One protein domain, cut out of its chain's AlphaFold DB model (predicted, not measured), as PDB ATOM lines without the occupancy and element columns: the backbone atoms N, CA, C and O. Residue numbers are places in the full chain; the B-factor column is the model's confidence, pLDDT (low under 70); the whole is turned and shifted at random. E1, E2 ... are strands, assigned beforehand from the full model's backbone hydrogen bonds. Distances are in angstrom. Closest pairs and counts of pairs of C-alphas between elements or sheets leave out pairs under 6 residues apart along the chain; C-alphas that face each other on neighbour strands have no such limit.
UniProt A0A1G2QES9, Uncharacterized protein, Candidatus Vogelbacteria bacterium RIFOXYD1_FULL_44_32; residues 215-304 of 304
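AT A GLANCE: This is residues 215 to 304 of the 304 residues of an uncharacterized protein of Candidatus Vogelbacteria bacterium RIFOXYD1_FULL_44_32 (UniProt A0A1G2QES9). With little regular structure, two small antiparallel meanders, each strand beside the one before, E1 E2 E3 and E4 E5 E6 E7, follow each other along the longest axis, with long unnamed stretches at both ends. The 90 printed residues include seven named strands, 27 residues, and no named helix: all strand. The whole is compact, radius of gyration of the C-alphas 13.1 A, spanning 39 by 27 by 25 A.

IN THESE COORDINATES: Find C-alpha 229 at (188.278, 203.240, 237.886), where E1, residues 229 to 232, begins. E2, 239 to 242, E3, 247 to 249, E4, 263 to 265, E5, 268 to 272, and E6, 275 to 279, 14.0 A long, follow; E7, 286 to 288, ends at (173.302, 210.524, 223.085).

HOW THE PARTS SIT: Look at hairpin E1 and E2: N 231 and O 240, 2.8 A, are within hydrogen-bond range. E3 and E4 are apart. In hairpin E5 and E6, find N 269 and O 277, 2.8 A.

THE WHOLE: The farthest C-alphas, Asn 226 and Asn 299, are 38.9 A apart. The printed part has no cut; the link E3 to E4 is long. Residues 266 to 268 and 279 to 304 have pLDDT under 70.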
ATOM      1  N   PHE A 215     180.761 212.545 241.546       96.31
ATOM      2  CA  PHE A 215     181.416 213.503 240.669       96.31
ATOM      3  C   PHE A 215     180.813 214.884 240.941       96.31
ATOM      4  O   PHE A 215     179.594 215.023 240.993       96.31
ATOM      5  N   GLU A 216     181.662 215.883 241.181       94.69
ATOM      6  CA  GLU A 216     181.252 217.263 241.503       94.69
ATOM      7  C   GLU A 216     180.114 217.405 242.535       94.69
ATOM      8  O   GLU A 216     179.111 218.080 242.321       94.69
ATOM      9  N   GLY A 217     180.241 216.701 243.661       95.88
ATOM     10  CA  GLY A 217     179.276 216.729 244.760       95.88
ATOM     11  C   GLY A 217     177.984 215.954 244.497       95.88
ATOM     12  O   GLY A 217     177.125 215.888 245.375       95.88
ATOM     13  N   LYS A 218     177.843 215.324 243.327       96.50
ATOM     14  CA  LYS A 218     176.653 214.567 242.933       96.50
ATOM     15  C   LYS A 218     176.954 213.082 242.860       96.50
ATOM     16  O   LYS A 218     178.023 212.675 242.412       96.50
ATOM     17  N   LYS A 219     175.991 212.265 243.282       96.25
ATOM     18  CA  LYS A 219     176.064 210.812 243.123       96.25
ATOM     19  C   LYS A 219     175.914 210.446 241.645       96.25
ATOM     20  O   LYS A 219     175.043 210.974 240.959       96.25
ATOM     21  N   VAL A 220     176.764 209.546 241.166       95.75
ATOM     22  CA  VAL A 220     176.681 208.975 239.819       95.75
ATOM     23  C   VAL A 220     175.722 207.794 239.875       95.75
ATOM     24  O   VAL A 220     176.010 206.761 240.485       95.75
ATOM     25  N   GLU A 221     174.549 207.966 239.278       91.94
ATOM     26  CA  GLU A 221     173.471 206.986 239.380       91.94
ATOM     27  C   GLU A 221     173.831 205.658 238.706       91.94
ATOM     28  O   GLU A 221     174.352 205.612 237.591       91.94
ATOM     29  N   ASN A 222     173.497 204.556 239.382       89.19
ATOM     30  CA  ASN A 222     173.767 203.174 238.961       89.19
ATOM     31  C   ASN A 222     175.252 202.794 238.801       89.19
ATOM     32  O   ASN A 222     175.536 201.688 238.338       89.19
ATOM     33  N   ALA A 223     176.187 203.658 239.208       95.06
ATOM     34  CA  ALA A 223     177.605 203.324 239.239       95.06
ATOM     35  C   ALA A 223     177.911 202.300 240.329       95.06
ATOM     36  O   ALA A 223     177.551 202.480 241.495       95.06
ATOM     37  N   ASN A 224     178.606 201.227 239.951       95.00
ATOM     38  CA  ASN A 224     179.094 200.254 240.914       95.00
ATOM     39  C   ASN A 224     180.418 200.754 241.514       95.00
ATOM     40  O   ASN A 224     181.394 200.862 240.773       95.00
ATOM     41  N   PRO A 225     180.495 201.039 242.829       95.12
ATOM     42  CA  PRO A 225     181.735 201.501 243.449       95.12
ATOM     43  C   PRO A 225     182.826 200.423 243.511       95.12
ATOM     44  O   PRO A 225     184.014 200.745 243.641       95.12
ATOM     45  N   ASN A 226     182.441 199.146 243.409       92.06
ATOM     46  CA  ASN A 226     183.379 198.035 243.361       92.06
ATOM     47  C   ASN A 226     184.051 197.994 241.991       92.06
ATOM     48  O   ASN A 226     183.375 197.965 240.966       92.06
ATOM     49  N   GLU A 227     185.383 197.967 241.991       89.19
ATOM     50  CA  GLU A 227     186.198 197.978 240.768       89.19
ATOM     51  C   GLU A 227     185.984 199.218 239.881       89.19
ATOM     52  O   GLU A 227     186.373 199.201 238.718       89.19
ATOM     53  N   PHE A 228     185.420 200.311 240.414       97.00
ATOM     54  CA  PHE A 228     185.336 201.565 239.670       97.00
ATOM     55  C   PHE A 228     186.728 202.162 239.453       97.00
ATOM     56  O   PHE A 228     187.517 202.265 240.400       97.00
ATOM     57  N   TYR A 229     187.018 202.594 238.231       96.31
ATOM     58  CA  TYR A 229     188.278 203.240 237.886       96.31
ATOM     59  C   TYR A 229     188.079 204.369 236.883       96.31
ATOM     60  O   TYR A 229     187.083 204.455 236.169       96.31
ATOM     61  N   GLU A 230     189.069 205.250 236.834       95.88
ATOM     62  CA  GLU A 230     189.085 206.392 235.932       95.88
ATOM     63  C   GLU A 230     190.010 206.104 234.742       95.88
ATOM     64  O   GLU A 230     191.135 205.628 234.916       95.88
ATOM     65  N   LYS A 231     189.554 206.410 233.524       93.00
ATOM     66  CA  LYS A 231     190.336 206.272 232.289       93.00
ATOM     67  C   LYS A 231     190.441 207.616 231.588       93.00
ATOM     68  O   LYS A 231     189.444 208.194 231.160       93.00
ATOM     69  N   LYS A 232     191.679 208.076 231.429       89.56
ATOM     70  CA  LYS A 232     192.037 209.211 230.579       89.56
ATOM     71  C   LYS A 232     192.680 208.689 229.304       89.56
ATOM     72  O   LYS A 232     193.499 207.771 229.356       89.56
ATOM     73  N   PHE A 233     192.338 209.283 228.170       83.19
ATOM     74  CA  PHE A 233     192.975 208.943 226.903       83.19
ATOM     75  C   PHE A 233     194.149 209.884 226.611       83.19
ATOM     76  O   PHE A 233     194.018 211.099 226.795       83.19
ATOM     77  N   PRO A 234     195.297 209.358 226.147       81.50
ATOM     78  CA  PRO A 234     196.413 210.190 225.711       81.50
ATOM     79  C   PRO A 234     195.975 211.203 224.649       81.50
ATOM     80  O   PRO A 234     195.219 210.865 223.744       81.50
ATOM     81  N   GLY A 235     196.435 212.449 224.770       78.00
ATOM     82  CA  GLY A 235     196.068 213.527 223.843       78.00
ATOM     83  C   GLY A 235     194.663 214.108 224.042       78.00
ATOM     84  O   GLY A 235     194.310 215.052 223.345       78.00
ATOM     85  N   SER A 236     193.884 213.604 225.008       79.00
ATOM     86  CA  SER A 236     192.549 214.108 225.337       79.00
ATOM     87  C   SER A 236     192.490 214.696 226.751       79.00
ATOM     88  O   SER A 236     193.159 214.228 227.680       79.00
ATOM     89  N   SER A 237     191.672 215.735 226.928       78.62
ATOM     90  CA  SER A 237     191.278 216.253 228.245       78.62
ATOM     91  C   SER A 237     190.146 215.444 228.885       78.62
ATOM     92  O   SER A 237     189.885 215.625 230.071       78.62
ATOM     93  N   LEU A 238     189.509 214.537 228.135       84.19
ATOM     94  CA  LEU A 238     188.348 213.776 228.585       84.19
ATOM     95  C   LEU A 238     188.734 212.722 229.631       84.19
ATOM     96  O   LEU A 238     189.697 211.961 229.465       84.19
ATOM     97  N   LEU A 239     187.934 212.667 230.692       89.19
ATOM     98  CA  LEU A 239     188.033 211.704 231.778       89.19
ATOM     99  C   LEU A 239     186.753 210.874 231.823       89.19
ATOM    100  O   LEU A 239     185.663 211.419 231.976       89.19
ATOM    101  N   PHE A 240     186.901 209.556 231.759       93.25
ATOM    102  CA  PHE A 240     185.787 208.629 231.906       93.25
ATOM    103  C   PHE A 240     185.869 207.926 233.251       93.25
ATOM    104  O   PHE A 240     186.952 207.519 233.678       93.25
ATOM    105  N   GLY A 241     184.720 207.760 233.890       96.25
ATOM    106  CA  GLY A 241     184.535 206.813 234.978       96.25
ATOM    107  C   GLY A 241     184.051 205.485 234.409       96.25
ATOM    108  O   GLY A 241     183.280 205.472 233.453       96.25
ATOM    109  N   LEU A 242     184.516 204.361 234.937       96.31
ATOM    110  CA  LEU A 242     184.138 203.042 234.441       96.31
ATOM    111  C   LEU A 242     183.919 202.094 235.604       96.31
ATOM    112  O   LEU A 242     184.707 202.075 236.546       96.31
ATOM    113  N   ASP A 243     182.893 201.265 235.478       95.06
ATOM    114  CA  ASP A 243     182.791 200.006 236.207       95.06
ATOM    115  C   ASP A 243     182.911 198.831 235.219       95.06
ATOM    116  O   ASP A 243     183.147 199.018 234.024       95.06
ATOM    117  N   LYS A 244     182.744 197.596 235.701       92.44
ATOM    118  CA  LYS A 244     182.847 196.382 234.873       92.44
ATOM    119  C   LYS A 244     181.916 196.368 233.649       92.44
ATOM    120  O   LYS A 244     182.206 195.688 232.669       92.44
ATOM    121  N   THR A 245     180.782 197.056 233.720       92.38
ATOM    122  CA  THR A 245     179.695 196.984 232.729       92.38
ATOM    123  C   THR A 245     179.364 198.316 232.072       92.38
ATOM    124  O   THR A 245     178.739 198.323 231.016       92.38
ATOM    125  N   ASN A 246     179.753 199.434 232.678       93.81
ATOM    126  CA  ASN A 246     179.270 200.754 232.306       93.81
ATOM    127  C   ASN A 246     180.417 201.750 232.163       93.81
ATOM    128  O   ASN A 246     181.402 201.707 232.903       93.81
ATOM    129  N   VAL A 247     180.220 202.695 231.250       94.25
ATOM    130  CA  VAL A 247     181.071 203.868 231.070       94.25
ATOM    131  C   VAL A 247     180.278 205.110 231.454       94.25
ATOM    132  O   VAL A 247     179.097 205.230 231.131       94.25
ATOM    133  N   TYR A 248     180.941 206.028 232.140       92.94
ATOM    134  CA  TYR A 248     180.398 207.285 232.620       92.94
ATOM    135  C   TYR A 248     181.264 208.433 232.124       92.94
ATOM    136  O   TYR A 248     182.495 208.342 232.100       92.94
ATOM    137  N   PHE A 249     180.611 209.525 231.760       89.75
ATOM    138  CA  PHE A 249     181.251 210.811 231.566       89.75
ATOM    139  C   PHE A 249     180.616 211.787 232.551       89.75
ATOM    140  O   PHE A 249     179.394 211.905 232.598       89.75
ATOM    141  N   GLU A 250     181.447 212.423 233.375       89.25
ATOM    142  CA  GLU A 250     180.996 213.239 234.509       89.25
ATOM    143  C   GLU A 250     179.981 212.495 235.407       89.25
ATOM    144  O   GLU A 250     180.296 211.462 235.994       89.25
ATOM    145  N   ASN A 251     178.748 212.985 235.531       88.75
ATOM    146  CA  ASN A 251     177.701 212.319 236.309       88.75
ATOM    147  C   ASN A 251     176.754 211.451 235.457       88.75
ATOM    148  O   ASN A 251     175.770 210.926 235.984       88.75
ATOM    149  N   GLN A 252     177.039 211.285 234.163       86.88
ATOM    150  CA  GLN A 252     176.143 210.655 233.201       86.88
ATOM    151  C   GLN A 252     176.644 209.276 232.767       86.88
ATOM    152  O   GLN A 252     177.788 209.098 232.354       86.88
ATOM    153  N   LYS A 253     175.745 208.286 232.794       90.12
ATOM    154  CA  LYS A 253     175.985 206.959 232.218       90.12
ATOM    155  C   LYS A 253     175.850 206.997 230.695       90.12
ATOM    156  O   LYS A 253     174.793 207.352 230.174       90.12
ATOM    157  N   LEU A 254     176.880 206.533 229.992       88.38
ATOM    158  CA  LEU A 254     176.900 206.431 228.536       88.38
ATOM    159  C   LEU A 254     176.291 205.098 228.087       88.38
ATOM    160  O   LEU A 254     176.951 204.061 228.017       88.38
ATOM    161  N   ILE A 255     174.988 205.120 227.823       87.19
ATOM    162  CA  ILE A 255     174.212 203.953 227.389       87.19
ATOM    163  C   ILE A 255     174.803 203.367 226.097       87.19
ATOM    164  O   ILE A 255     175.108 204.094 225.151       87.19
ATOM    165  N   GLY A 256     174.943 202.039 226.067       87.06
ATOM    166  CA  GLY A 256     175.424 201.289 224.904       87.06
ATOM    167  C   GLY A 256     176.943 201.291 224.715       87.06
ATOM    168  O   GLY A 256     177.427 200.642 223.797       87.06
ATOM    169  N   ILE A 257     177.707 201.973 225.574       89.75
ATOM    170  CA  ILE A 257     179.169 201.945 225.508       89.75
ATOM    171  C   ILE A 257     179.714 200.804 226.367       89.75
ATOM    172  O   ILE A 257     179.530 200.789 227.585       89.75
ATOM    173  N   ASN A 258     180.424 199.868 225.732       91.69
ATOM    174  CA  ASN A 258     181.097 198.769 226.414       91.69
ATOM    175  C   ASN A 258     182.509 199.211 226.869       91.69
ATOM    176  O   ASN A 258     183.331 199.603 226.031       91.69
ATOM    177  N   PRO A 259     182.829 199.117 228.178       93.50
ATOM    178  CA  PRO A 259     184.132 199.499 228.732       93.50
ATOM    179  C   PRO A 259     185.352 198.877 228.036       93.50
ATOM    180  O   PRO A 259     186.419 199.495 227.984       93.50
ATOM    181  N   SER A 260     185.213 197.655 227.510       92.88
ATOM    182  CA  SER A 260     186.327 196.884 226.941       92.88
ATOM    183  C   SER A 260     186.637 197.235 225.485       92.88
ATOM    184  O   SER A 260     187.773 197.071 225.048       92.88
ATOM    185  N   THR A 261     185.655 197.738 224.738       92.38
ATOM    186  CA  THR A 261     185.766 198.040 223.298       92.38
ATOM    187  C   THR A 261     185.690 199.532 222.990       92.38
ATOM    188  O   THR A 261     185.808 199.911 221.827       92.38
ATOM    189  N   MET A 262     185.511 200.384 224.006       91.31
ATOM    190  CA  MET A 262     185.409 201.830 223.818       91.31
ATOM    191  C   MET A 262     186.672 202.442 223.184       91.31
ATOM    192  O   MET A 262     187.801 202.180 223.619       91.31
ATOM    193  N   THR A 263     186.480 203.330 222.213       89.19
ATOM    194  CA  THR A 263     187.538 204.098 221.546       89.19
ATOM    195  C   THR A 263     187.170 205.577 221.463       89.19
ATOM    196  O   THR A 263     185.994 205.939 221.491       89.19
ATOM    197  N   LEU A 264     188.186 206.440 221.384       84.06
ATOM    198  CA  LEU A 264     187.998 207.837 220.991       84.06
ATOM    199  C   LEU A 264     188.183 207.961 219.483       84.06
ATOM    200  O   LEU A 264     189.065 207.315 218.917       84.06
ATOM    201  N   ASN A 265     187.412 208.839 218.854       72.25
ATOM    202  CA  ASN A 265     187.700 209.319 217.509       72.25
ATOM    203  C   ASN A 265     187.552 210.848 217.479       72.25
ATOM    204  O   ASN A 265     186.984 211.435 218.391       72.25
ATOM    205  N   GLU A 266     188.091 211.513 216.460       63.94
ATOM    206  CA  GLU A 266     188.117 212.986 216.405       63.94
ATOM    207  C   GLU A 266     186.721 213.632 216.332       63.94
ATOM    208  O   GLU A 266     186.587 214.830 216.569       63.94
ATOM    209  N   LYS A 267     185.685 212.852 216.002       64.25
ATOM    210  CA  LYS A 267     184.322 213.332 215.748       64.25
ATOM    211  C   LYS A 267     183.360 213.045 216.909       64.25
ATOM    212  O   LYS A 267     182.371 213.752 217.040       64.25
ATOM    213  N   ALA A 268     183.646 212.056 217.758       68.25
ATOM    214  CA  ALA A 268     182.805 211.579 218.858       68.25
ATOM    215  C   ALA A 268     183.587 211.549 220.181       68.25
ATOM    216  O   ALA A 268     184.775 211.236 220.208       68.25
ATOM    217  N   ILE A 269     182.913 211.802 221.309       76.62
ATOM    218  CA  ILE A 269     183.551 211.695 222.630       76.62
ATOM    219  C   ILE A 269     183.915 210.259 222.973       76.62
ATOM    220  O   ILE A 269     184.877 210.055 223.695       76.62
ATOM    221  N   VAL A 270     183.152 209.272 222.506       85.06
ATOM    222  CA  VAL A 270     183.454 207.850 222.667       85.06
ATOM    223  C   VAL A 270     182.561 207.029 221.745       85.06
ATOM    224  O   VAL A 270     181.386 207.356 221.564       85.06
ATOM    225  N   SER A 271     183.104 205.936 221.217       85.50
ATOM    226  CA  SER A 271     182.355 204.949 220.445       85.50
ATOM    227  C   SER A 271     182.637 203.529 220.925       85.50
ATOM    228  O   SER A 271     183.730 203.234 221.400       85.50
ATOM    229  N   SER A 272     181.660 202.636 220.794       88.19
ATOM    230  CA  SER A 272     181.787 201.203 221.056       88.19
ATOM    231  C   SER A 272     180.678 200.449 220.331       88.19
ATOM    232  O   SER A 272     179.521 200.827 220.455       88.19
ATOM    233  N   GLU A 273     181.007 199.363 219.629       87.12
ATOM    234  CA  GLU A 273     180.008 198.429 219.066       87.12
ATOM    235  C   GLU A 273     178.914 199.109 218.202       87.12
ATOM    236  O   GLU A 273     177.748 198.731 218.249       87.12
ATOM    237  N   GLY A 274     179.281 200.125 217.408       79.06
ATOM    238  CA  GLY A 274     178.335 200.880 216.563       79.06
ATOM    239  C   GLY A 274     177.467 201.896 217.321       79.06
ATOM    240  O   GLY A 274     176.477 202.405 216.797       79.06
ATOM    241  N   VAL A 275     177.805 202.169 218.582       80.94
ATOM    242  CA  VAL A 275     177.216 203.230 219.398       80.94
ATOM    243  C   VAL A 275     178.248 204.333 219.570       80.94
ATOM    244  O   VAL A 275     179.368 204.060 219.993       80.94
ATOM    245  N   SER A 276     177.865 205.576 219.287       80.88
ATOM    246  CA  SER A 276     178.727 206.752 219.425       80.88
ATOM    247  C   SER A 276     178.035 207.828 220.259       80.88
ATOM    248  O   SER A 276     176.827 208.018 220.162       80.88
ATOM    249  N   TRP A 277     178.798 208.524 221.097       80.12
ATOM    250  CA  TRP A 277     178.346 209.689 221.859       80.12
ATOM    251  C   TRP A 277     179.106 210.929 221.396       80.12
ATOM    252  O   TRP A 277     180.302 210.848 221.117       80.12
ATOM    253  N   TYR A 278     178.441 212.085 221.347       74.81
ATOM    254  CA  TYR A 278     178.997 213.318 220.781       74.81
ATOM    255  C   TYR A 278     178.939 214.478 221.784       74.81
ATOM    256  O   TYR A 278     178.011 214.568 222.588       74.81
ATOM    257  N   LEU A 279     179.920 215.386 221.709       66.94
ATOM    258  CA  LEU A 279     179.891 216.664 222.426       66.94
ATOM    259  C   LEU A 279     179.292 217.726 221.492       66.94
ATOM    260  O   LEU A 279     179.875 217.998 220.441       66.94
ATOM    261  N   SER A 280     178.164 218.348 221.847       59.16
ATOM    262  CA  SER A 280     177.681 219.513 221.094       59.16
ATOM    263  C   SER A 280     178.519 220.731 221.491       59.16
ATOM    264  O   SER A 280     178.319 221.340 222.543       59.16
ATOM    265  N   GLY A 281     179.508 221.077 220.661       50.25
ATOM    266  CA  GLY A 281     180.519 222.107 220.939       50.25
ATOM    267  C   GLY A 281     180.015 223.559 221.004       50.25
ATOM    268  O   GLY A 281     180.837 224.474 221.001       50.25
ATOM    269  N   HIS A 282     178.702 223.805 221.020       46.69
ATOM    270  CA  HIS A 282     178.125 225.153 221.160       46.69
ATOM    271  C   HIS A 282     177.229 225.351 222.387       46.69
ATOM    272  O   HIS A 282     177.042 226.496 222.788       46.69
ATOM    273  N   CYS A 283     176.733 224.283 223.018       48.00
ATOM    274  CA  CYS A 283     175.733 224.401 224.090       48.00
ATOM    275  C   CYS A 283     176.174 223.802 225.429       48.00
ATOM    276  O   CYS A 283     175.480 223.980 226.419       48.00
ATOM    277  N   GLY A 284     177.331 223.133 225.488       50.38
ATOM    278  CA  GLY A 284     177.862 222.574 226.738       50.38
ATOM    279  C   GLY A 284     177.174 221.290 227.213       50.38
ATOM    280  O   GLY A 284     177.661 220.680 228.158       50.38
ATOM    281  N   ASP A 285     176.113 220.844 226.535       53.50
ATOM    282  CA  ASP A 285     175.392 219.613 226.856       53.50
ATOM    283  C   ASP A 285     175.883 218.407 226.036       53.50
ATOM    284  O   ASP A 285     176.262 218.506 224.860       53.50
ATOM    285  N   ILE A 286     175.845 217.236 226.674       57.72
ATOM    286  CA  ILE A 286     176.266 215.952 226.109       57.72
ATOM    287  C   ILE A 286     175.039 215.202 225.627       57.72
ATOM    288  O   ILE A 286     174.133 214.889 226.404       57.72
ATOM    289  N   TRP A 287     175.033 214.860 224.343       57.34
ATOM    290  CA  TRP A 287     173.900 214.190 223.726       57.34
ATOM    291  C   TRP A 287     174.257 212.765 223.317       57.34
ATOM    292  O   TRP A 287     175.273 212.498 222.667       57.34
ATOM    293  N   TYR A 288     173.363 211.848 223.681       56.84
ATOM    294  CA  TYR A 288     173.302 210.524 223.085       56.84
ATOM    295  C   TYR A 288     172.661 210.632 221.714       56.84
ATOM    296  O   TYR A 288     171.500 211.034 221.613       56.84
ATOM    297  N   ILE A 289     173.383 210.244 220.669       58.00
ATOM    298  CA  ILE A 289     172.803 210.134 219.334       58.00
ATOM    299  C   ILE A 289     173.247 208.794 218.767       58.00
ATOM    300  O   ILE A 289     174.437 208.618 218.508       58.00
ATOM    301  N   PRO A 290     172.320 207.833 218.593       56.72
ATOM    302  CA  PRO A 290     172.626 206.576 217.927       56.72
ATOM    303  C   PRO A 290     173.310 206.849 216.588       56.72
ATOM    304  O   PRO A 290     172.866 207.727 215.854       56.72
ATOM    305  N   GLU A 291     174.347 206.088 216.238       54.38
ATOM    306  CA  GLU A 291     175.115 206.298 214.998       54.38
ATOM    307  C   GLU A 291     174.204 206.305 213.754       54.38
ATOM    308  O   GLU A 291     174.369 207.123 212.855       54.38
ATOM    309  N   SER A 292     173.146 205.486 213.767       55.47
ATOM    310  CA  SER A 292     172.111 205.430 212.726       55.47
ATOM    311  C   SER A 292     171.221 206.677 212.617       55.47
ATOM    312  O   SER A 292     170.470 206.806 211.656       55.47
ATOM    313  N   GLN A 293     171.220 207.542 213.632       55.19
ATOM    314  CA  GLN A 293     170.426 208.771 213.712       55.19
ATOM    315  C   GLN A 293     171.273 210.029 213.506       55.19
ATOM    316  O   GLN A 293     170.721 211.127 213.509       55.19
ATOM    317  N   VAL A 294     172.588 209.890 213.307       59.34
ATOM    318  CA  VAL A 294     173.457 211.007 212.948       59.34
ATOM    319  C   VAL A 294     173.259 211.287 211.449       59.34
ATOM    320  O   VAL A 294     173.649 210.455 210.632       59.34
ATOM    321  N   PRO A 295     172.652 212.426 211.053       53.25
ATOM    322  CA  PRO A 295     172.308 212.707 209.653       53.25
ATOM    323  C   PRO A 295     173.520 212.712 208.711       53.25
ATOM    324  O   PRO A 295     173.369 212.470 207.518       53.25
ATOM    325  N   ASP A 296     174.706 212.990 209.261       63.44
ATOM    326  CA  ASP A 296     176.009 212.897 208.604       63.44
ATOM    327  C   ASP A 296     177.109 212.817 209.685       63.44
ATOM    328  O   ASP A 296     177.505 213.855 210.218       63.44
ATOM    329  N   PRO A 297     177.615 211.623 210.050       54.25
ATOM    330  CA  PRO A 297     178.640 211.467 211.085       54.25
ATOM    331  C   PRO A 297     179.914 212.273 210.832       54.25
ATOM    332  O   PRO A 297     180.663 212.540 211.771       54.25
ATOM    333  N   GLU A 298     180.179 212.655 209.579       53.72
ATOM    334  CA  GLU A 298     181.359 213.432 209.228       53.72
ATOM    335  C   GLU A 298     181.200 214.929 209.479       53.72
ATOM    336  O   GLU A 298     182.199 215.584 209.779       53.72
ATOM    337  N   ASN A 299     179.974 215.451 209.390       55.94
ATOM    338  CA  ASN A 299     179.678 216.885 209.479       55.94
ATOM    339  C   ASN A 299     178.708 217.257 210.609       55.94
ATOM    340  O   ASN A 299     178.358 218.431 210.765       55.94
ATOM    341  N   TYR A 300     178.255 216.288 211.400       54.50
ATOM    342  CA  TYR A 300     177.291 216.518 212.462       54.50
ATOM    343  C   TYR A 300     177.901 217.280 213.641       54.50
ATOM    344  O   TYR A 300     178.900 216.866 214.225       54.50
ATOM    345  N   ARG A 301     177.268 218.397 214.012       54.44
ATOM    346  CA  ARG A 301     177.737 219.298 215.079       54.44
ATOM    347  C   ARG A 301     176.897 219.265 216.361       54.44
ATOM    348  O   ARG A 301     177.120 220.098 217.232       54.44
ATOM    349  N   GLY A 302     175.976 218.307 216.502       51.88
ATOM    350  CA  GLY A 302     175.000 218.307 217.599       51.88
ATOM    351  C   GLY A 302     173.829 219.264 217.347       51.88
ATOM    352  O   GLY A 302     173.938 220.153 216.498       51.88
ATOM    353  N   PRO A 303     172.692 219.100 218.047       46.00
ATOM    354  CA  PRO A 303     171.685 220.144 218.140       46.00
ATOM    355  C   PRO A 303     172.113 221.218 219.160       46.00
ATOM    356  O   PRO A 303     172.969 220.970 220.021       46.00
ATOM    357  N   CYS A 304     171.518 222.408 219.031       47.00
ATOM    358  CA  CYS A 304     171.406 223.387 220.112       47.00
ATOM    359  C   CYS A 304     170.147 223.106 220.930       47.00
ATOM    360  O   CYS A 304     169.124 222.760 220.292       47.00
TER     361      CYS A 304